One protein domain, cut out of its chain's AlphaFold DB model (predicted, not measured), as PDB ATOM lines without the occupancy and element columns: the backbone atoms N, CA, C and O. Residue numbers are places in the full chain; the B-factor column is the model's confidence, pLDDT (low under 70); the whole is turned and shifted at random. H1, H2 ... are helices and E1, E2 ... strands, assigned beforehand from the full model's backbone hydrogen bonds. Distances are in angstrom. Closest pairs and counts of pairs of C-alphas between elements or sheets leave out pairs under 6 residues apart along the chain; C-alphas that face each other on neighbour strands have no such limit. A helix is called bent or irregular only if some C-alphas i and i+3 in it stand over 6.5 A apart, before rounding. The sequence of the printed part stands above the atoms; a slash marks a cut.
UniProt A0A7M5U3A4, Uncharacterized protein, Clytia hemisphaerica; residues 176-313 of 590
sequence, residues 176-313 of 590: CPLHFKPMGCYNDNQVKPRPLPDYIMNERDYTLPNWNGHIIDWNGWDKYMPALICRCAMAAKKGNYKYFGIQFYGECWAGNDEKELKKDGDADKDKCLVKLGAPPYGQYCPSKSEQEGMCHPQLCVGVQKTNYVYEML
ATOM      1  N   CYS A 176     120.254 164.409 150.367       75.75
ATOM      2  CA  CYS A 176     121.131 165.251 149.558       75.75
ATOM      3  C   CYS A 176     120.861 165.109 148.046       75.75
ATOM      4  O   CYS A 176     120.940 163.999 147.521       75.75
ATOM      5  N   PRO A 177     120.648 166.205 147.287       75.81
ATOM      6  CA  PRO A 177     120.453 166.151 145.833       75.81
ATOM      7  C   PRO A 177     121.756 165.928 145.038       75.81
ATOM      8  O   PRO A 177     121.759 166.035 143.810       75.81
ATOM      9  N   LEU A 178     122.884 165.684 145.713       81.56
ATOM     10  CA  LEU A 178     124.196 165.476 145.103       81.56
ATOM     11  C   LEU A 178     124.708 164.071 145.396       81.56
ATOM     12  O   LEU A 178     124.701 163.630 146.539       81.56
ATOM     13  N   HIS A 179     125.215 163.399 144.362       80.50
ATOM     14  CA  HIS A 179     125.812 162.074 144.497       80.50
ATOM     15  C   HIS A 179     127.322 162.192 144.738       80.50
ATOM     16  O   HIS A 179     128.061 162.745 143.916       80.50
ATOM     17  N   PHE A 180     127.770 161.627 145.849       88.00
ATOM     18  CA  PHE A 180     129.165 161.482 146.251       88.00
ATOM     19  C   PHE A 180     129.335 160.123 146.946       88.00
ATOM     20  O   PHE A 180     128.354 159.527 147.384       88.00
ATOM     21  N   LYS A 181     130.566 159.619 147.040       86.56
ATOM     22  CA  LYS A 181     130.893 158.386 147.783       86.56
ATOM     23  C   LYS A 181     131.960 158.665 148.844       86.56
ATOM     24  O   LYS A 181     132.786 159.557 148.626       86.56
ATOM     25  N   PRO A 182     131.994 157.924 149.963       91.12
ATOM     26  CA  PRO A 182     133.095 158.018 150.912       91.12
ATOM     27  C   PRO A 182     134.399 157.480 150.309       91.12
ATOM     28  O   PRO A 182     134.396 156.529 149.527       91.12
ATOM     29  N   MET A 183     135.519 158.083 150.701       92.38
ATOM     30  CA  MET A 183     136.875 157.677 150.312       92.38
ATOM     31  C   MET A 183     137.657 157.106 151.498       92.38
ATOM     32  O   MET A 183     138.340 156.086 151.354       92.38
ATOM     33  N   GLY A 184     137.536 157.727 152.677       93.38
ATOM     34  CA  GLY A 184     138.164 157.245 153.907       93.38
ATOM     35  C   GLY A 184     138.392 158.322 154.967       93.38
ATOM     36  O   GLY A 184     138.049 159.488 154.782       93.38
ATOM     37  N   CYS A 185     138.985 157.887 156.078       95.81
ATOM     38  CA  CYS A 185     139.418 158.713 157.201       95.81
ATOM     39  C   CYS A 185     140.935 158.938 157.082       95.81
ATOM     40  O   CYS A 185     141.698 157.971 157.130       95.81
ATOM     41  N   TYR A 186     141.373 160.184 156.899       96.38
ATOM     42  CA  TYR A 186     142.780 160.537 156.668       96.38
ATOM     43  C   TYR A 186     143.240 161.611 157.650       96.38
ATOM     44  O   TYR A 186     142.474 162.517 157.998       96.38
ATOM     45  N   ASN A 187     144.493 161.527 158.091       97.38
ATOM     46  CA  ASN A 187     145.065 162.538 158.973       97.38
ATOM     47  C   ASN A 187     145.201 163.882 158.247       97.38
ATOM     48  O   ASN A 187     145.213 163.962 157.019       97.38
ATOM     49  N   ASP A 188     145.321 164.945 159.029       97.06
ATOM     50  CA  ASP A 188     145.663 166.276 158.555       97.06
ATOM     51  C   ASP A 188     146.593 166.917 159.575       97.06
ATOM     52  O   ASP A 188     146.165 167.422 160.617       97.06
ATOM     53  N   ASN A 189     147.889 166.894 159.282       95.00
ATOM     54  CA  ASN A 189     148.901 167.453 160.171       95.00
ATOM     55  C   ASN A 189     148.866 168.994 160.195       95.00
ATOM     56  O   ASN A 189     149.634 169.616 160.930       95.00
ATOM     57  N   GLN A 190     147.973 169.619 159.413       93.12
ATOM     58  CA  GLN A 190     147.783 171.066 159.260       93.12
ATOM     59  C   GLN A 190     149.018 171.806 158.708       93.12
ATOM     60  O   GLN A 190     149.061 173.038 158.681       93.12
ATOM     61  N   VAL A 191     149.996 171.057 158.190       92.94
ATOM     62  CA  VAL A 191     151.157 171.559 157.443       92.94
ATOM     63  C   VAL A 191     150.725 171.897 156.012       92.94
ATOM     64  O   VAL A 191     149.871 171.223 155.439       92.94
ATOM     65  N   LYS A 192     151.281 172.963 155.421       91.62
ATOM     66  CA  LYS A 192     150.978 173.355 154.034       91.62
ATOM     67  C   LYS A 192     151.928 172.671 153.031       91.62
ATOM     68  O   LYS A 192     153.127 172.647 153.298       91.62
ATOM     69  N   PRO A 193     151.434 172.223 151.858       90.56
ATOM     70  CA  PRO A 193     150.018 172.136 151.480       90.56
ATOM     71  C   PRO A 193     149.286 171.086 152.332       90.56
ATOM     72  O   PRO A 193     149.864 170.045 152.623       90.56
ATOM     73  N   ARG A 194     148.017 171.327 152.695       94.94
ATOM     74  CA  ARG A 194     147.178 170.369 153.451       94.94
ATOM     75  C   ARG A 194     146.580 169.292 152.528       94.94
ATOM     76  O   ARG A 194     146.592 169.505 151.314       94.94
ATOM     77  N   PRO A 195     146.111 168.132 153.036       96.44
ATOM     78  CA  PRO A 195     145.506 167.075 152.207       96.44
ATOM     79  C   PRO A 195     144.309 167.566 151.391       96.44
ATOM     80  O   PRO A 195     144.209 167.294 150.198       96.44
ATOM     81  N   LEU A 196     143.464 168.379 152.023       97.69
ATOM     82  CA  LEU A 196     142.482 169.235 151.370       97.69
ATOM     83  C   LEU A 196     142.907 170.691 151.642       97.69
ATOM     84  O   LEU A 196     142.876 171.114 152.800       97.69
ATOM     85  N   PRO A 197     143.410 171.439 150.641       96.44
ATOM     86  CA  PRO A 197     144.015 172.752 150.870       96.44
ATOM     87  C   PRO A 197     143.013 173.864 151.203       96.44
ATOM     88  O   PRO A 197     143.385 174.802 151.912       96.44
ATOM     89  N   ASP A 198     141.774 173.775 150.711       97.25
ATOM     90  CA  ASP A 198     140.856 174.916 150.667       97.25
ATOM     91  C   ASP A 198     139.758 174.829 151.732       97.25
ATOM     92  O   ASP A 198     138.988 173.869 151.777       97.25
ATOM     93  N   TYR A 199     139.658 175.858 152.582       97.25
ATOM     94  CA  TYR A 199     138.666 175.936 153.659       97.25
ATOM     95  C   TYR A 199     137.368 176.587 153.171       97.25
ATOM     96  O   TYR A 199     137.141 177.788 153.347       97.25
ATOM     97  N   ILE A 200     136.521 175.811 152.504       97.81
ATOM     98  CA  ILE A 200     135.432 176.364 151.688       97.81
ATOM     99  C   ILE A 200     134.170 176.752 152.471       97.81
ATOM    100  O   ILE A 200     133.386 177.561 151.977       97.81
ATOM    101  N   MET A 201     133.957 176.197 153.666       97.19
ATOM    102  CA  MET A 201     132.778 176.461 154.503       97.19
ATOM    103  C   MET A 201     133.038 176.030 155.958       97.19
ATOM    104  O   MET A 201     133.794 175.088 156.197       97.19
ATOM    105  N   ASN A 202     132.376 176.659 156.934       96.88
ATOM    106  CA  ASN A 202     132.400 176.186 158.320       96.88
ATOM    107  C   ASN A 202     131.072 176.373 159.083       96.88
ATOM    108  O   ASN A 202     130.313 177.296 158.790       96.88
ATOM    109  N   GLU A 203     130.864 175.510 160.084       97.25
ATOM    110  CA  GLU A 203     129.725 175.494 161.026       97.25
ATOM    111  C   GLU A 203     130.169 175.489 162.510       97.25
ATOM    112  O   GLU A 203     129.410 175.146 163.420       97.25
ATOM    113  N   ARG A 204     131.426 175.873 162.774       95.12
ATOM    114  CA  ARG A 204     132.051 175.898 164.114       95.12
ATOM    115  C   ARG A 204     132.245 177.297 164.680       95.12
ATOM    116  O   ARG A 204     132.103 177.500 165.882       95.12
ATOM    117  N   ASP A 205     132.638 178.225 163.820       94.31
ATOM    118  CA  ASP A 205     133.093 179.563 164.154       94.31
ATOM    119  C   ASP A 205     132.388 180.572 163.243       94.31
ATOM    120  O   ASP A 205     132.740 180.784 162.077       94.31
ATOM    121  N   TYR A 206     131.364 181.194 163.821       94.69
ATOM    122  CA  TYR A 206     130.528 182.208 163.190       94.69
ATOM    123  C   TYR A 206     131.243 183.548 162.976       94.69
ATOM    124  O   TYR A 206     130.666 184.451 162.373       94.69
ATOM    125  N   THR A 207     132.480 183.701 163.462       96.12
ATOM    126  CA  THR A 207     133.294 184.905 163.242       96.12
ATOM    127  C   THR A 207     134.103 184.841 161.942       96.12
ATOM    128  O   THR A 207     134.573 185.871 161.457       96.12
ATOM    129  N   LEU A 208     134.247 183.651 161.342       94.69
ATOM    130  CA  LEU A 208     135.008 183.457 160.108       94.69
ATOM    131  C   LEU A 208     134.196 183.828 158.851       94.69
ATOM    132  O   LEU A 208     132.999 183.546 158.772       94.69
ATOM    133  N   PRO A 209     134.843 184.365 157.798       95.06
ATOM    134  CA  PRO A 209     134.162 184.812 156.578       95.06
ATOM    135  C   PRO A 209     133.565 183.676 155.727       95.06
ATOM    136  O   PRO A 209     132.810 183.951 154.799       95.06
ATOM    137  N   ASN A 210     133.903 182.414 156.013       93.81
ATOM    138  CA  ASN A 210     133.337 181.224 155.368       93.81
ATOM    139  C   ASN A 210     132.232 180.544 156.207       93.81
ATOM    140  O   ASN A 210     131.859 179.402 155.929       93.81
ATOM    141  N   TRP A 211     131.715 181.229 157.231       96.31
ATOM    142  CA  TRP A 211     130.503 180.833 157.944       96.31
ATOM    143  C   TRP A 211     129.293 180.793 157.001       96.31
ATOM    144  O   TRP A 211     129.096 181.705 156.196       96.31
ATOM    145  N   ASN A 212     128.458 179.758 157.109       92.62
ATOM    146  CA  ASN A 212     127.309 179.559 156.216       92.62
ATOM    147  C   ASN A 212     125.929 179.833 156.851       92.62
ATOM    148  O   ASN A 212     124.919 179.666 156.169       92.62
ATOM    149  N   GLY A 213     125.870 180.220 158.129       94.81
ATOM    150  CA  GLY A 213     124.617 180.425 158.869       94.81
ATOM    151  C   GLY A 213     124.187 179.275 159.792       94.81
ATOM    152  O   GLY A 213     123.216 179.452 160.525       94.81
ATOM    153  N   HIS A 214     124.882 178.134 159.799       94.38
ATOM    154  CA  HIS A 214     124.526 176.950 160.588       94.38
ATOM    155  C   HIS A 214     125.580 176.635 161.656       94.38
ATOM    156  O   HIS A 214     126.767 176.634 161.359       94.38
ATOM    157  N   ILE A 215     125.145 176.328 162.882       94.50
ATOM    158  CA  ILE A 215     126.010 175.872 163.983       94.50
ATOM    159  C   ILE A 215     125.879 174.359 164.185       94.50
ATOM    160  O   ILE A 215     124.809 173.806 163.922       94.50
ATOM    161  N   ILE A 216     126.925 173.703 164.707       94.69
ATOM    162  CA  ILE A 216     126.834 172.300 165.143       94.69
ATOM    163  C   ILE A 216     125.689 172.113 166.147       94.69
ATOM    164  O   ILE A 216     125.743 172.613 167.273       94.69
ATOM    165  N   ASP A 217     124.694 171.316 165.756       93.00
ATOM    166  CA  ASP A 217     123.683 170.787 166.667       93.00
ATOM    167  C   ASP A 217     124.148 169.438 167.232       93.00
ATOM    168  O   ASP A 217     124.011 168.375 166.622       93.00
ATOM    169  N   TRP A 218     124.720 169.508 168.432       92.75
ATOM    170  CA  TRP A 218     125.196 168.354 169.194       92.75
ATOM    171  C   TRP A 218     124.060 167.449 169.695       92.75
ATOM    172  O   TRP A 218     124.288 166.262 169.915       92.75
ATOM    173  N   ASN A 219     122.848 167.989 169.873       89.44
ATOM    174  CA  ASN A 219     121.697 167.247 170.391       89.44
ATOM    175  C   ASN A 219     120.933 166.546 169.256       89.44
ATOM    176  O   ASN A 219     120.466 165.420 169.420       89.44
ATOM    177  N   GLY A 220     120.838 167.192 168.094       87.81
ATOM    178  CA  GLY A 220     120.248 166.668 166.862       87.81
ATOM    179  C   GLY A 220     121.249 166.008 165.909       87.81
ATOM    180  O   GLY A 220     121.002 165.997 164.702       87.81
ATOM    181  N   TRP A 221     122.365 165.464 166.417       88.88
ATOM    182  CA  TRP A 221     123.499 164.976 165.616       88.88
ATOM    183  C   TRP A 221     123.112 164.109 164.408       88.88
ATOM    184  O   TRP A 221     123.567 164.368 163.295       88.88
ATOM    185  N   ASP A 222     122.233 163.121 164.613       82.44
ATOM    186  CA  ASP A 222     121.786 162.181 163.572       82.44
ATOM    187  C   ASP A 222     121.094 162.874 162.378       82.44
ATOM    188  O   ASP A 222     121.069 162.322 161.281       82.44
ATOM    189  N   LYS A 223     120.550 164.085 162.570       83.25
ATOM    190  CA  LYS A 223     119.995 164.932 161.497       83.25
ATOM    191  C   LYS A 223     121.007 165.957 160.996       83.25
ATOM    192  O   LYS A 223     121.115 166.206 159.797       83.25
ATOM    193  N   TYR A 224     121.742 166.562 161.927       90.06
ATOM    194  CA  TYR A 224     122.723 167.601 161.647       90.06
ATOM    195  C   TYR A 224     123.851 167.100 160.740       90.06
ATOM    196  O   TYR A 224     124.169 167.755 159.747       90.06
ATOM    197  N   MET A 225     124.441 165.942 161.054       92.50
ATOM    198  CA  MET A 225     125.645 165.449 160.387       92.50
ATOM    199  C   MET A 225     125.421 165.167 158.887       92.50
ATOM    200  O   MET A 225     126.201 165.689 158.084       92.50
ATOM    201  N   PRO A 226     124.371 164.438 158.449       88.38
ATOM    202  CA  PRO A 226     124.095 164.279 157.020       88.38
ATOM    203  C   PRO A 226     123.828 165.611 156.305       88.38
ATOM    204  O   PRO A 226     124.329 165.842 155.202       88.38
ATOM    205  N   ALA A 227     123.098 166.526 156.951       88.50
ATOM    206  CA  ALA A 227     122.776 167.829 156.379       88.50
ATOM    207  C   ALA A 227     124.024 168.727 156.229       88.50
ATOM    208  O   ALA A 227     124.180 169.388 155.200       88.50
ATOM    209  N   LEU A 228     124.951 168.704 157.197       94.38
ATOM    210  CA  LEU A 228     126.281 169.328 157.112       94.38
ATOM    211  C   LEU A 228     127.071 168.773 155.921       94.38
ATOM    212  O   LEU A 228     127.595 169.542 155.115       94.38
ATOM    213  N   ILE A 229     127.151 167.443 155.799       94.88
ATOM    214  CA  ILE A 229     127.875 166.770 154.713       94.88
ATOM    215  C   ILE A 229     127.289 167.186 153.359       94.88
ATOM    216  O   ILE A 229     128.040 167.521 152.444       94.88
ATOM    217  N   CYS A 230     125.961 167.274 153.245       92.44
ATOM    218  CA  CYS A 230     125.313 167.756 152.032       92.44
ATOM    219  C   CYS A 230     125.604 169.237 151.731       92.44
ATOM    220  O   CYS A 230     125.927 169.584 150.591       92.44
ATOM    221  N   ARG A 231     125.540 170.127 152.733       94.44
ATOM    222  CA  ARG A 231     125.910 171.546 152.568       94.44
ATOM    223  C   ARG A 231     127.372 171.693 152.136       94.44
ATOM    224  O   ARG A 231     127.657 172.470 151.224       94.44
ATOM    225  N   CYS A 232     128.269 170.879 152.688       97.19
ATOM    226  CA  CYS A 232     129.664 170.809 152.268       97.19
ATOM    227  C   CYS A 232     129.821 170.304 150.821       97.19
ATOM    228  O   CYS A 232     130.523 170.935 150.034       97.19
ATOM    229  N   ALA A 233     129.098 169.254 150.415       94.50
ATOM    230  CA  ALA A 233     129.072 168.776 149.029       94.50
ATOM    231  C   ALA A 233     128.561 169.852 148.047       94.50
ATOM    232  O   ALA A 233     129.090 169.999 146.942       94.50
ATOM    233  N   MET A 234     127.562 170.650 148.446       92.44
ATOM    234  CA  MET A 234     127.069 171.786 147.655       92.44
ATOM    235  C   MET A 234     128.105 172.911 147.547       92.44
ATOM    236  O   MET A 234     128.312 173.440 146.452       92.44
ATOM    237  N   ALA A 235     128.794 173.247 148.641       94.38
ATOM    238  CA  ALA A 235     129.893 174.211 148.633       94.38
ATOM    239  C   ALA A 235     131.059 173.727 147.749       94.38
ATOM    240  O   ALA A 235     131.568 174.490 146.928       94.38
ATOM    241  N   ALA A 236     131.414 172.442 147.831       95.56
ATOM    242  CA  ALA A 236     132.447 171.814 147.012       95.56
ATOM    243  C   ALA A 236     132.082 171.826 145.520       95.56
ATOM    244  O   ALA A 236     132.899 172.216 144.684       95.56
ATOM    245  N   LYS A 237     130.827 171.507 145.177       92.69
ATOM    246  CA  LYS A 237     130.309 171.611 143.805       92.69
ATOM    247  C   LYS A 237     130.342 173.051 143.283       92.69
ATOM    248  O   LYS A 237     130.746 173.262 142.143       92.69
ATOM    249  N   LYS A 238     129.968 174.040 144.106       92.06
ATOM    250  CA  LYS A 238     130.055 175.475 143.766       92.06
ATOM    251  C   LYS A 238     131.505 175.926 143.543       92.06
ATOM    252  O   LYS A 238     131.758 176.711 142.636       92.06
ATOM    253  N   GLY A 239     132.438 175.408 144.340       91.38
ATOM    254  CA  GLY A 239     133.882 175.617 144.191       91.38
ATOM    255  C   GLY A 239     134.552 174.762 143.106       91.38
ATOM    256  O   GLY A 239     135.752 174.896 142.896       91.38
ATOM    257  N   ASN A 240     133.794 173.918 142.393       90.81
ATOM    258  CA  ASN A 240     134.289 173.052 141.319       90.81
ATOM    259  C   ASN A 240     135.363 172.037 141.787       90.81
ATOM    260  O   ASN A 240     136.326 171.758 141.070       90.81
ATOM    261  N   TYR A 241     135.188 171.485 142.992       94.81
ATOM    262  CA  TYR A 241     136.092 170.513 143.612       94.81
ATOM    263  C   TYR A 241     135.690 169.056 143.347       94.81
ATOM    264  O   TYR A 241     134.511 168.703 143.401       94.81
ATOM    265  N   LYS A 242     136.688 168.193 143.113       95.25
ATOM    266  CA  LYS A 242     136.528 166.735 142.992       95.25
ATOM    267  C   LYS A 242     136.340 166.060 144.357       95.25
ATOM    268  O   LYS A 242     135.568 165.107 144.460       95.25
ATOM    269  N   TYR A 243     137.017 166.569 145.388       97.25
ATOM    270  CA  TYR A 243     136.975 166.038 146.748       97.25
ATOM    271  C   TYR A 243     136.561 167.094 147.758       97.25
ATOM    272  O   TYR A 243     136.954 168.260 147.665       97.25
ATOM    273  N   PHE A 244     135.835 166.646 148.772       98.12
ATOM    274  CA  PHE A 244     135.573 167.412 149.980       98.12
ATOM    275  C   PHE A 244     135.721 166.516 151.204       98.12
ATOM    276  O   PHE A 244     135.658 165.292 151.098       98.12
ATOM    277  N   GLY A 245     135.914 167.111 152.372       98.06
ATOM    278  CA  GLY A 245     135.992 166.379 153.620       98.06
ATOM    279  C   GLY A 245     135.507 167.203 154.795       98.06
ATOM    280  O   GLY A 245     135.623 168.429 154.798       98.06
ATOM    281  N   ILE A 246     134.957 166.507 155.787       98.50
ATOM    282  CA  ILE A 246     134.583 167.114 157.060       98.50
ATOM    283  C   ILE A 246     135.697 166.858 158.068       98.50
ATOM    284  O   ILE A 246     136.046 165.704 158.334       98.50
ATOM    285  N   GLN A 247     136.203 167.942 158.645       97.81
ATOM    286  CA  GLN A 247     137.146 167.956 159.756       97.81
ATOM    287  C   GLN A 247     136.502 168.594 160.986       97.81
ATOM    288  O   GLN A 247     135.611 169.439 160.883       97.81
ATOM    289  N   PHE A 248     136.966 168.189 162.166       96.94
ATOM    290  CA  PHE A 248     136.616 168.792 163.450       96.94
ATOM    291  C   PHE A 248     135.096 168.970 163.671       96.94
ATOM    292  O   PHE A 248     134.661 169.976 164.226       96.94
ATOM    293  N   TYR A 249     134.287 167.988 163.254       96.12
ATOM    294  CA  TYR A 249     132.813 167.955 163.365       96.12
ATOM    295  C   TYR A 249     132.013 169.000 162.551       96.12
ATOM    296  O   TYR A 249     130.785 168.928 162.536       96.12
ATOM    297  N   GLY A 250     132.654 169.966 161.882       96.62
ATOM    298  CA  GLY A 250     131.940 171.087 161.244       96.62
ATOM    299  C   GLY A 250     132.760 171.970 160.300       96.62
ATOM    300  O   GLY A 250     132.274 173.013 159.871       96.62
ATOM    301  N   GLU A 251     133.998 171.598 159.979       97.88
ATOM    302  CA  GLU A 251     134.841 172.314 159.017       97.88
ATOM    303  C   GLU A 251     134.797 171.594 157.673       97.88
ATOM    304  O   GLU A 251     135.144 170.416 157.588       97.88
ATOM    305  N   CYS A 252     134.382 172.297 156.623       98.44
ATOM    306  CA  CYS A 252     134.308 171.767 155.270       98.44
ATOM    307  C   CYS A 252     135.562 172.178 154.490       98.44
ATOM    308  O   CYS A 252     135.746 173.348 154.138       98.44
ATOM    309  N   TRP A 253     136.420 171.197 154.223       98.44
ATOM    310  CA  TRP A 253     137.650 171.346 153.447       98.44
ATOM    311  C   TRP A 253     137.472 170.724 152.058       98.44
ATOM    312  O   TRP A 253     136.707 169.773 151.898       98.44
ATOM    313  N   ALA A 254     138.166 171.238 151.042       98.06
ATOM    314  CA  ALA A 254     138.070 170.731 149.674       98.06
ATOM    315  C   ALA A 254     139.402 170.746 148.911       98.06
ATOM    316  O   ALA A 254     140.381 171.370 149.326       98.06
ATOM    317  N   GLY A 255     139.439 169.995 147.807       96.06
ATOM    318  CA  GLY A 255     140.630 169.793 146.990       96.06
ATOM    319  C   GLY A 255     140.353 169.018 145.699       96.06
ATOM    320  O   GLY A 255     139.244 168.543 145.453       96.06
ATOM    321  N   ASN A 256     141.377 168.909 144.849       94.81
ATOM    322  CA  ASN A 256     141.277 168.270 143.529       94.81
ATOM    323  C   ASN A 256     142.310 167.160 143.273       94.81
ATOM    324  O   ASN A 256     142.100 166.361 142.361       94.81
ATOM    325  N   ASP A 257     143.396 167.081 144.050       92.75
ATOM    326  CA  ASP A 257     144.421 166.044 143.880       92.75
ATOM    327  C   ASP A 257     144.159 164.853 144.812       92.75
ATOM    328  O   ASP A 257     144.176 164.983 146.034       92.75
ATOM    329  N   GLU A 258     143.930 163.682 144.218       92.56
ATOM    330  CA  GLU A 258     143.700 162.422 144.928       92.56
ATOM    331  C   GLU A 258     144.932 161.954 145.719       92.56
ATOM    332  O   GLU A 258     144.801 161.313 146.762       92.56
ATOM    333  N   LYS A 259     146.138 162.277 145.237       91.81
ATOM    334  CA  LYS A 259     147.405 161.836 145.843       91.81
ATOM    335  C   LYS A 259     147.662 162.540 147.169       91.81
ATOM    336  O   LYS A 259     148.171 161.932 148.107       91.81
ATOM    337  N   GLU A 260     147.262 163.805 147.254       94.00
ATOM    338  CA  GLU A 260     147.458 164.645 148.434       94.00
ATOM    339  C   GLU A 260     146.564 164.223 149.608       94.00
ATOM    340  O   GLU A 260     146.954 164.426 150.758       94.00
ATOM    341  N   LEU A 261     145.420 163.573 149.344       93.62
ATOM    342  CA  LEU A 261     144.458 163.125 150.364       93.62
ATOM    343  C   LEU A 261     145.083 162.213 151.430       93.62
ATOM    344  O   LEU A 261     144.651 162.226 152.578       93.62
ATOM    345  N   LYS A 262     146.089 161.420 151.042       93.12
ATOM    346  CA  LYS A 262     146.726 160.384 151.870       93.12
ATOM    347  C   LYS A 262     148.129 160.741 152.370       93.12
ATOM    348  O   LYS A 262     148.757 159.897 153.002       93.12
ATOM    349  N   LYS A 263     148.650 161.949 152.109       94.25
ATOM    350  CA  LYS A 263     150.059 162.280 152.427       94.25
ATOM    351  C   LYS A 263     150.402 162.225 153.919       94.25
ATOM    352  O   LYS A 263     151.521 161.874 154.269       94.25
ATOM    353  N   ASP A 264     149.427 162.532 154.776       95.38
ATOM    354  CA  ASP A 264     149.547 162.473 156.238       95.38
ATOM    355  C   ASP A 264     149.182 161.076 156.799       95.38
ATOM    356  O   ASP A 264     149.190 160.854 158.011       95.38
ATOM    357  N   GLY A 265     148.882 160.116 155.918       94.75
ATOM    358  CA  GLY A 265     148.492 158.750 156.253       94.75
ATOM    359  C   GLY A 265     146.991 158.551 156.470       94.75
ATOM    360  O   GLY A 265     146.206 159.494 156.613       94.75
ATOM    361  N   ASP A 266     146.596 157.278 156.498       94.94
ATOM    362  CA  ASP A 266     145.289 156.861 157.004       94.94
ATOM    363  C   ASP A 266     145.197 157.173 158.506       94.94
ATOM    364  O   ASP A 266     146.173 157.015 159.241       94.94
ATOM    365  N   ALA A 267     144.035 157.645 158.956       94.94
ATOM    366  CA  ALA A 267     143.802 157.951 160.364       94.94
ATOM    367  C   ALA A 267     143.323 156.720 161.143       94.94
ATOM    368  O   ALA A 267     142.724 155.798 160.578       94.94
ATOM    369  N   ASP A 268     143.555 156.722 162.458       92.25
ATOM    370  CA  ASP A 268     143.064 155.670 163.346       92.25
ATOM    371  C   ASP A 268     141.530 155.571 163.304       92.25
ATOM    372  O   ASP A 268     140.817 156.558 163.089       92.25
ATOM    373  N   LYS A 269     140.997 154.363 163.538       86.12
ATOM    374  CA  LYS A 269     139.553 154.088 163.430       86.12
ATOM    375  C   LYS A 269     138.689 154.976 164.335       86.12
ATOM    376  O   LYS A 269     137.533 155.208 164.005       86.12
ATOM    377  N   ASP A 270     139.231 155.469 165.448       89.62
ATOM    378  CA  ASP A 270     138.530 156.334 166.402       89.62
ATOM    379  C   ASP A 270     138.443 157.811 165.965       89.62
ATOM    380  O   ASP A 270     137.717 158.593 166.579       89.62
ATOM    381  N   LYS A 271     139.162 158.211 164.904       94.44
ATOM    382  CA  LYS A 271     139.256 159.609 164.445       94.44
ATOM    383  C   LYS A 271     138.152 160.051 163.493       94.44
ATOM    384  O   LYS A 271     138.065 161.241 163.185       94.44
ATOM    385  N   CYS A 272     137.304 159.133 163.037       95.56
ATOM    386  CA  CYS A 272     136.109 159.487 162.283       95.56
ATOM    387  C   CYS A 272     134.869 158.796 162.845       95.56
ATOM    388  O   CYS A 272     134.916 157.641 163.272       95.56
ATOM    389  N   LEU A 273     133.755 159.523 162.843       94.75
ATOM    390  CA  LEU A 273     132.544 159.193 163.586       94.75
ATOM    391  C   LEU A 273     131.306 159.215 162.688       94.75
ATOM    392  O   LEU A 273     131.153 160.109 161.858       94.75
ATOM    393  N   VAL A 274     130.410 158.258 162.937       91.12
ATOM    394  CA  VAL A 274     128.998 158.274 162.523       91.12
ATOM    395  C   VAL A 274     128.146 158.876 163.649       91.12
ATOM    396  O   VAL A 274     127.284 159.714 163.400       91.12
ATOM    397  N   LYS A 275     128.417 158.502 164.911       89.94
ATOM    398  CA  LYS A 275     127.723 159.012 166.110       89.94
ATOM    399  C   LYS A 275     128.706 159.488 167.171       89.94
ATOM    400  O   LYS A 275     129.735 158.851 167.392       89.94
ATOM    401  N   LEU A 276     128.345 160.575 167.849       86.62
ATOM    402  CA  LEU A 276     129.110 161.173 168.945       86.62
ATOM    403  C   LEU A 276     129.187 160.277 170.188       86.62
ATOM    404  O   LEU A 276     128.276 159.504 170.475       86.62
ATOM    405  N   GLY A 277     130.245 160.472 170.977       81.25
ATOM    406  CA  GLY A 277     130.498 159.749 172.223       81.25
ATOM    407  C   GLY A 277     131.435 158.554 172.044       81.25
ATOM    408  O   GLY A 277     131.955 158.301 170.961       81.25
ATOM    409  N   ALA A 278     131.656 157.814 173.130       70.56
ATOM    410  CA  ALA A 278     132.366 156.538 173.098       70.56
ATOM    411  C   ALA A 278     131.367 155.372 172.950       70.56
ATOM    412  O   ALA A 278     130.223 155.492 173.409       70.56
ATOM    413  N   PRO A 279     131.766 154.229 172.361       71.31
ATOM    414  CA  PRO A 279     130.960 153.009 172.388       71.31
ATOM    415  C   PRO A 279     130.543 152.636 173.826       71.31
ATOM    416  O   PRO A 279     131.347 152.799 174.746       71.31
ATOM    417  N   PRO A 280     129.313 152.137 174.055       71.44
ATOM    418  CA  PRO A 280     128.332 151.699 173.055       71.44
ATOM    419  C   PRO A 280     127.444 152.815 172.474       71.44
ATOM    420  O   PRO A 280     126.644 152.532 171.590       71.44
ATOM    421  N   TYR A 281     127.542 154.054 172.970       76.94
ATOM    422  CA  TYR A 281     126.656 155.154 172.564       76.94
ATOM    423  C   TYR A 281     127.143 155.874 171.299       76.94
ATOM    424  O   TYR A 281     126.336 156.243 170.445       76.94
ATOM    425  N   GLY A 282     128.461 156.038 171.171       83.38
ATOM    426  CA  GLY A 282     129.113 156.526 169.960       83.38
ATOM    427  C   GLY A 282     129.455 155.413 168.977       83.38
ATOM    428  O   GLY A 282     129.590 154.244 169.345       83.38
ATOM    429  N   GLN A 283     129.623 155.798 167.714       91.12
ATOM    430  CA  GLN A 283     129.872 154.885 166.603       91.12
ATOM    431  C   GLN A 283     130.972 155.454 165.712       91.12
ATOM    432  O   GLN A 283     130.813 156.520 165.113       91.12
ATOM    433  N   TYR A 284     132.071 154.713 165.604       92.81
ATOM    434  CA  TYR A 284     133.166 155.011 164.688       92.81
ATOM    435  C   TYR A 284     132.796 154.691 163.237       92.81
ATOM    436  O   TYR A 284     131.920 153.867 162.966       92.81
ATOM    437  N   CYS A 285     133.487 155.334 162.302       91.81
ATOM    438  CA  CYS A 285     133.311 155.076 160.881       91.81
ATOM    439  C   CYS A 285     133.731 153.650 160.500       91.81
ATOM    440  O   CYS A 285     134.807 153.204 160.914       91.81
ATOM    441  N   PRO A 286     132.943 152.949 159.663       88.56
ATOM    442  CA  PRO A 286     133.382 151.691 159.080       88.56
ATOM    443  C   PRO A 286     134.658 151.898 158.252       88.56
ATOM    444  O   PRO A 286     134.862 152.948 157.630       88.56
ATOM    445  N   SER A 287     135.519 150.883 158.226       85.06
ATOM    446  CA  SER A 287     136.690 150.855 157.348       85.06
ATOM    447  C   SER A 287     136.281 150.892 155.875       85.06
ATOM    448  O   SER A 287     135.141 150.598 155.518       85.06
ATOM    449  N   LYS A 288     137.229 151.209 154.986       81.38
ATOM    450  CA  LYS A 288     136.964 151.277 153.542       81.38
ATOM    451  C   LYS A 288     136.349 149.983 152.984       81.38
ATOM    452  O   LYS A 288     135.385 150.060 152.235       81.38
ATOM    453  N   SER A 289     136.839 148.815 153.400       81.00
ATOM    454  CA  SER A 289     136.284 147.515 152.998       81.00
ATOM    455  C   SER A 289     134.886 147.245 153.561       81.00
ATOM    456  O   SER A 289     134.097 146.560 152.923       81.00
ATOM    457  N   GLU A 290     134.568 147.776 154.745       83.69
ATOM    458  CA  GLU A 290     133.209 147.693 155.294       83.69
ATOM    459  C   GLU A 290     132.269 148.616 154.504       83.69
ATOM    460  O   GLU A 290     131.220 148.152 154.074       83.69
ATOM    461  N   GLN A 291     132.677 149.862 154.215       81.69
ATOM    462  CA  GLN A 291     131.923 150.822 153.390       81.69
ATOM    463  C   GLN A 291     131.645 150.306 151.967       81.69
ATOM    464  O   GLN A 291     130.526 150.433 151.479       81.69
ATOM    465  N   GLU A 292     132.638 149.702 151.302       77.81
ATOM    466  CA  GLU A 292     132.484 149.090 149.969       77.81
ATOM    467  C   GLU A 292     131.505 147.899 149.970       77.81
ATOM    468  O   GLU A 292     130.923 147.575 148.937       77.81
ATOM    469  N   GLY A 293     131.290 147.272 151.132       71.56
ATOM    470  CA  GLY A 293     130.291 146.228 151.355       71.56
ATOM    471  C   GLY A 293     128.897 146.739 151.744       71.56
ATOM    472  O   GLY A 293     128.031 145.921 152.047       71.56
ATOM    473  N   MET A 294     128.647 148.052 151.765       74.56
ATOM    474  CA  MET A 294     127.331 148.626 152.079       74.56
ATOM    475  C   MET A 294     126.614 149.096 150.814       74.56
ATOM    476  O   MET A 294     127.229 149.663 149.919       74.56
ATOM    477  N   CYS A 295     125.289 148.922 150.753       74.62
ATOM    478  CA  CYS A 295     124.514 149.471 149.634       74.62
ATOM    479  C   CYS A 295     124.425 150.994 149.672       74.62
ATOM    480  O   CYS A 295     124.549 151.669 148.653       74.62
ATOM    481  N   HIS A 296     124.243 151.505 150.885       76.88
ATOM    482  CA  HIS A 296     124.300 152.913 151.205       76.88
ATOM    483  C   HIS A 296     125.451 153.085 152.203       76.88
ATOM    484  O   HIS A 296     125.312 152.689 153.367       76.88
ATOM    485  N   PRO A 297     126.620 153.565 151.749       79.00
ATOM    486  CA  PRO A 297     127.764 153.787 152.621       79.00
ATOM    487  C   PRO A 297     127.431 154.786 153.736       79.00
ATOM    488  O   PRO A 297     126.751 155.784 153.505       79.00
ATOM    489  N   GLN A 298     127.910 154.527 154.952       84.00
ATOM    490  CA  GLN A 298     127.639 155.383 156.106       84.00
ATOM    491  C   GLN A 298     128.290 156.754 155.949       84.00
ATOM    492  O   GLN A 298     129.482 156.862 155.643       84.00
ATOM    493  N   LEU A 299     127.503 157.789 156.234       90.00
ATOM    494  CA  LEU A 299     127.990 159.150 156.369       90.00
ATOM    495  C   LEU A 299     128.763 159.322 157.681       90.00
ATOM    496  O   LEU A 299     128.483 158.691 158.696       90.00
ATOM    497  N   CYS A 300     129.788 160.158 157.601       94.75
ATOM    498  CA  CYS A 300     130.941 160.149 158.486       94.75
ATOM    499  C   CYS A 300     131.642 161.513 158.515       94.75
ATOM    500  O   CYS A 300     131.732 162.206 157.496       94.75
ATOM    501  N   VAL A 301     132.212 161.875 159.663       96.75
ATOM    502  CA  VAL A 301     132.992 163.112 159.840       96.75
ATOM    503  C   VAL A 301     134.291 162.852 160.587       96.75
ATOM    504  O   VAL A 301     134.349 161.957 161.427       96.75
ATOM    505  N   GLY A 302     135.329 163.638 160.303       96.94
ATOM    506  CA  GLY A 302     136.580 163.607 161.054       96.94
ATOM    507  C   GLY A 302     136.534 164.460 162.322       96.94
ATOM    508  O   GLY A 302     135.836 165.479 162.388       96.94
ATOM    509  N   VAL A 303     137.312 164.058 163.328       95.62
ATOM    510  CA  VAL A 303     137.599 164.865 164.524       95.62
ATOM    511  C   VAL A 303     138.655 165.945 164.220       95.62
ATOM    512  O   VAL A 303     138.960 166.245 163.064       95.62
ATOM    513  N   GLN A 304     139.193 166.608 165.246       94.69
ATOM    514  CA  GLN A 304     140.278 167.579 165.074       94.69
ATOM    515  C   GLN A 304     141.504 166.928 164.401       94.69
ATOM    516  O   GLN A 304     141.923 165.856 164.825       94.69
ATOM    517  N   LYS A 305     142.103 167.596 163.400       95.75
ATOM    518  CA  LYS A 305     143.259 167.095 162.613       95.75
ATOM    519  C   LYS A 305     143.001 165.796 161.832       95.75
ATOM    520  O   LYS A 305     143.926 165.051 161.514       95.75
ATOM    521  N   THR A 306     141.746 165.535 161.477       97.38
ATOM    522  CA  THR A 306     141.368 164.393 160.642       97.38
ATOM    523  C   THR A 306     140.281 164.815 159.667       97.38
ATOM    524  O   THR A 306     139.311 165.452 160.063       97.38
ATOM    525  N   ASN A 307     140.418 164.455 158.393       97.69
ATOM    526  CA  ASN A 307     139.353 164.594 157.404       97.69
ATOM    527  C   ASN A 307     138.678 163.233 157.206       97.69
ATOM    528  O   ASN A 307     139.363 162.259 156.895       97.69
ATOM    529  N   TYR A 308     137.347 163.172 157.275       97.62
ATOM    530  CA  TYR A 308     136.632 162.128 156.541       97.62
ATOM    531  C   TYR A 308     136.285 162.661 155.154       97.62
ATOM    532  O   TYR A 308     135.607 163.682 155.044       97.62
ATOM    533  N   VAL A 309     136.799 162.008 154.111       97.31
ATOM    534  CA  VAL A 309     136.821 162.522 152.734       97.31
ATOM    535  C   VAL A 309     135.831 161.784 151.841       97.31
ATOM    536  O   VAL A 309     135.645 160.572 151.962       97.31
ATOM    537  N   TYR A 310     135.254 162.521 150.896       95.44
ATOM    538  CA  TYR A 310     134.308 162.073 149.882       95.44
ATOM    539  C   TYR A 310     134.778 162.464 148.473       95.44
ATOM    540  O   TYR A 310     135.406 163.507 148.284       95.44
ATOM    541  N   GLU A 311     134.437 161.648 147.473       93.94
ATOM    542  CA  GLU A 311     134.603 161.956 146.044       93.94
ATOM    543  C   GLU A 311     133.244 162.295 145.420       93.94
ATOM    544  O   GLU A 311     132.280 161.536 145.558       93.94
ATOM    545  N   MET A 312     133.176 163.414 144.695       90.31
ATOM    546  CA  MET A 312     132.001 163.815 143.918       90.31
ATOM    547  C   MET A 312     131.819 162.887 142.707       90.31
ATOM    548  O   MET A 312     132.672 162.842 141.822       90.31
ATOM    549  N   LEU A 313     130.697 162.158 142.639       81.94
ATOM    550  CA  LEU A 313     130.432 161.191 141.557       81.94
ATOM    551  C   LEU A 313     129.951 161.865 140.268       81.94
ATOM    552  O   LEU A 313     130.238 161.401 139.167       81.94
TER     553      LEU A 313
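This is residues 176 to 313 of the 590 residues of an uncharacterized protein of Clytia hemisphaerica (UniProt A0A7M5U3A4). A strongly twisted sheet of five strands has one long helix, H1, packed over one face, while long loops make up much of the rest. The short helix H2 lies beyond the edge strand E1, and the loop round Thr 207 lies beyond the opposite edge strand, E2. The printed part has 138 residues with two named helices and six named strands, in the order E1, E2, H1, E3, E4, E5, H2, E6; the sheet runs E1, E6, E3, E4, E2, all antiparallel. The class is mixed, helices and strands, with under half of the residues in named elements. The whole is compact, with a radius of gyration of the C-alphas of 13.7 A and spans of 37 by 34 by 30 A.

E1, residues 180 to 187, is an edge strand, antiparallel to E6, residues 306 to 312, at 156 degrees; N 183 and O 309 are within hydrogen-bond range at 2.8 A. E2, residues 198 to 202, is the other edge strand, antiparallel to E4, residues 251 to 255; N 252 and O 201 are 2.9 A apart. H1, residues 221 to 238, is on the sheet; its closest C-alphas to E4 are those of Cys 232 and Cys 252, 5.6 A apart. E2, H1 and E3, residues 243 to 247, form a split strand-helix-strand unit, two strands running the same way with E4 between them, and its crossover is right-handed. With H1 on one face, the sheet and helix make two layers. E3 and E4 form a hairpin, with N 245 and O 253 at 2.8 A; E6 and E3 are antiparallel, with N 310 and O 244 at 2.8 A. E5, residues 272 to 275, pairs with no named strand; its Cys 272 and Tyr 308 of E6 have their C-alphas 6.3 A apart, the closest of the two strands. H2, residues 288 to 292, only grazes the sheet; it and H1 are apart. In H2 the O i to N i+4 pair is within hydrogen-bond range, and in H1 13 of 14 are.

E1 begins at C-alpha 180, (129.165, 161.482, 146.251), and is 20.4 A long. H1 is 25.1 A long, from C-alpha 221 at (123.499, 164.976, 165.616); it is neither bent nor irregular, but only just: C-alphas 223 and 226 are 6.1 A apart. E6 is 19.2 A long and ends at C-alpha 312, (132.001, 163.815, 143.918).

The C-alphas of Thr 207 and Gly 293, the two farthest apart, are 40.6 A apart. The printed part has no cut. The links E2 to H1, E4 to E5, E5 to H2 and H2 to E6 are long. The mean pLDDT of the printed part is 91.3, and no printed residue is under 70.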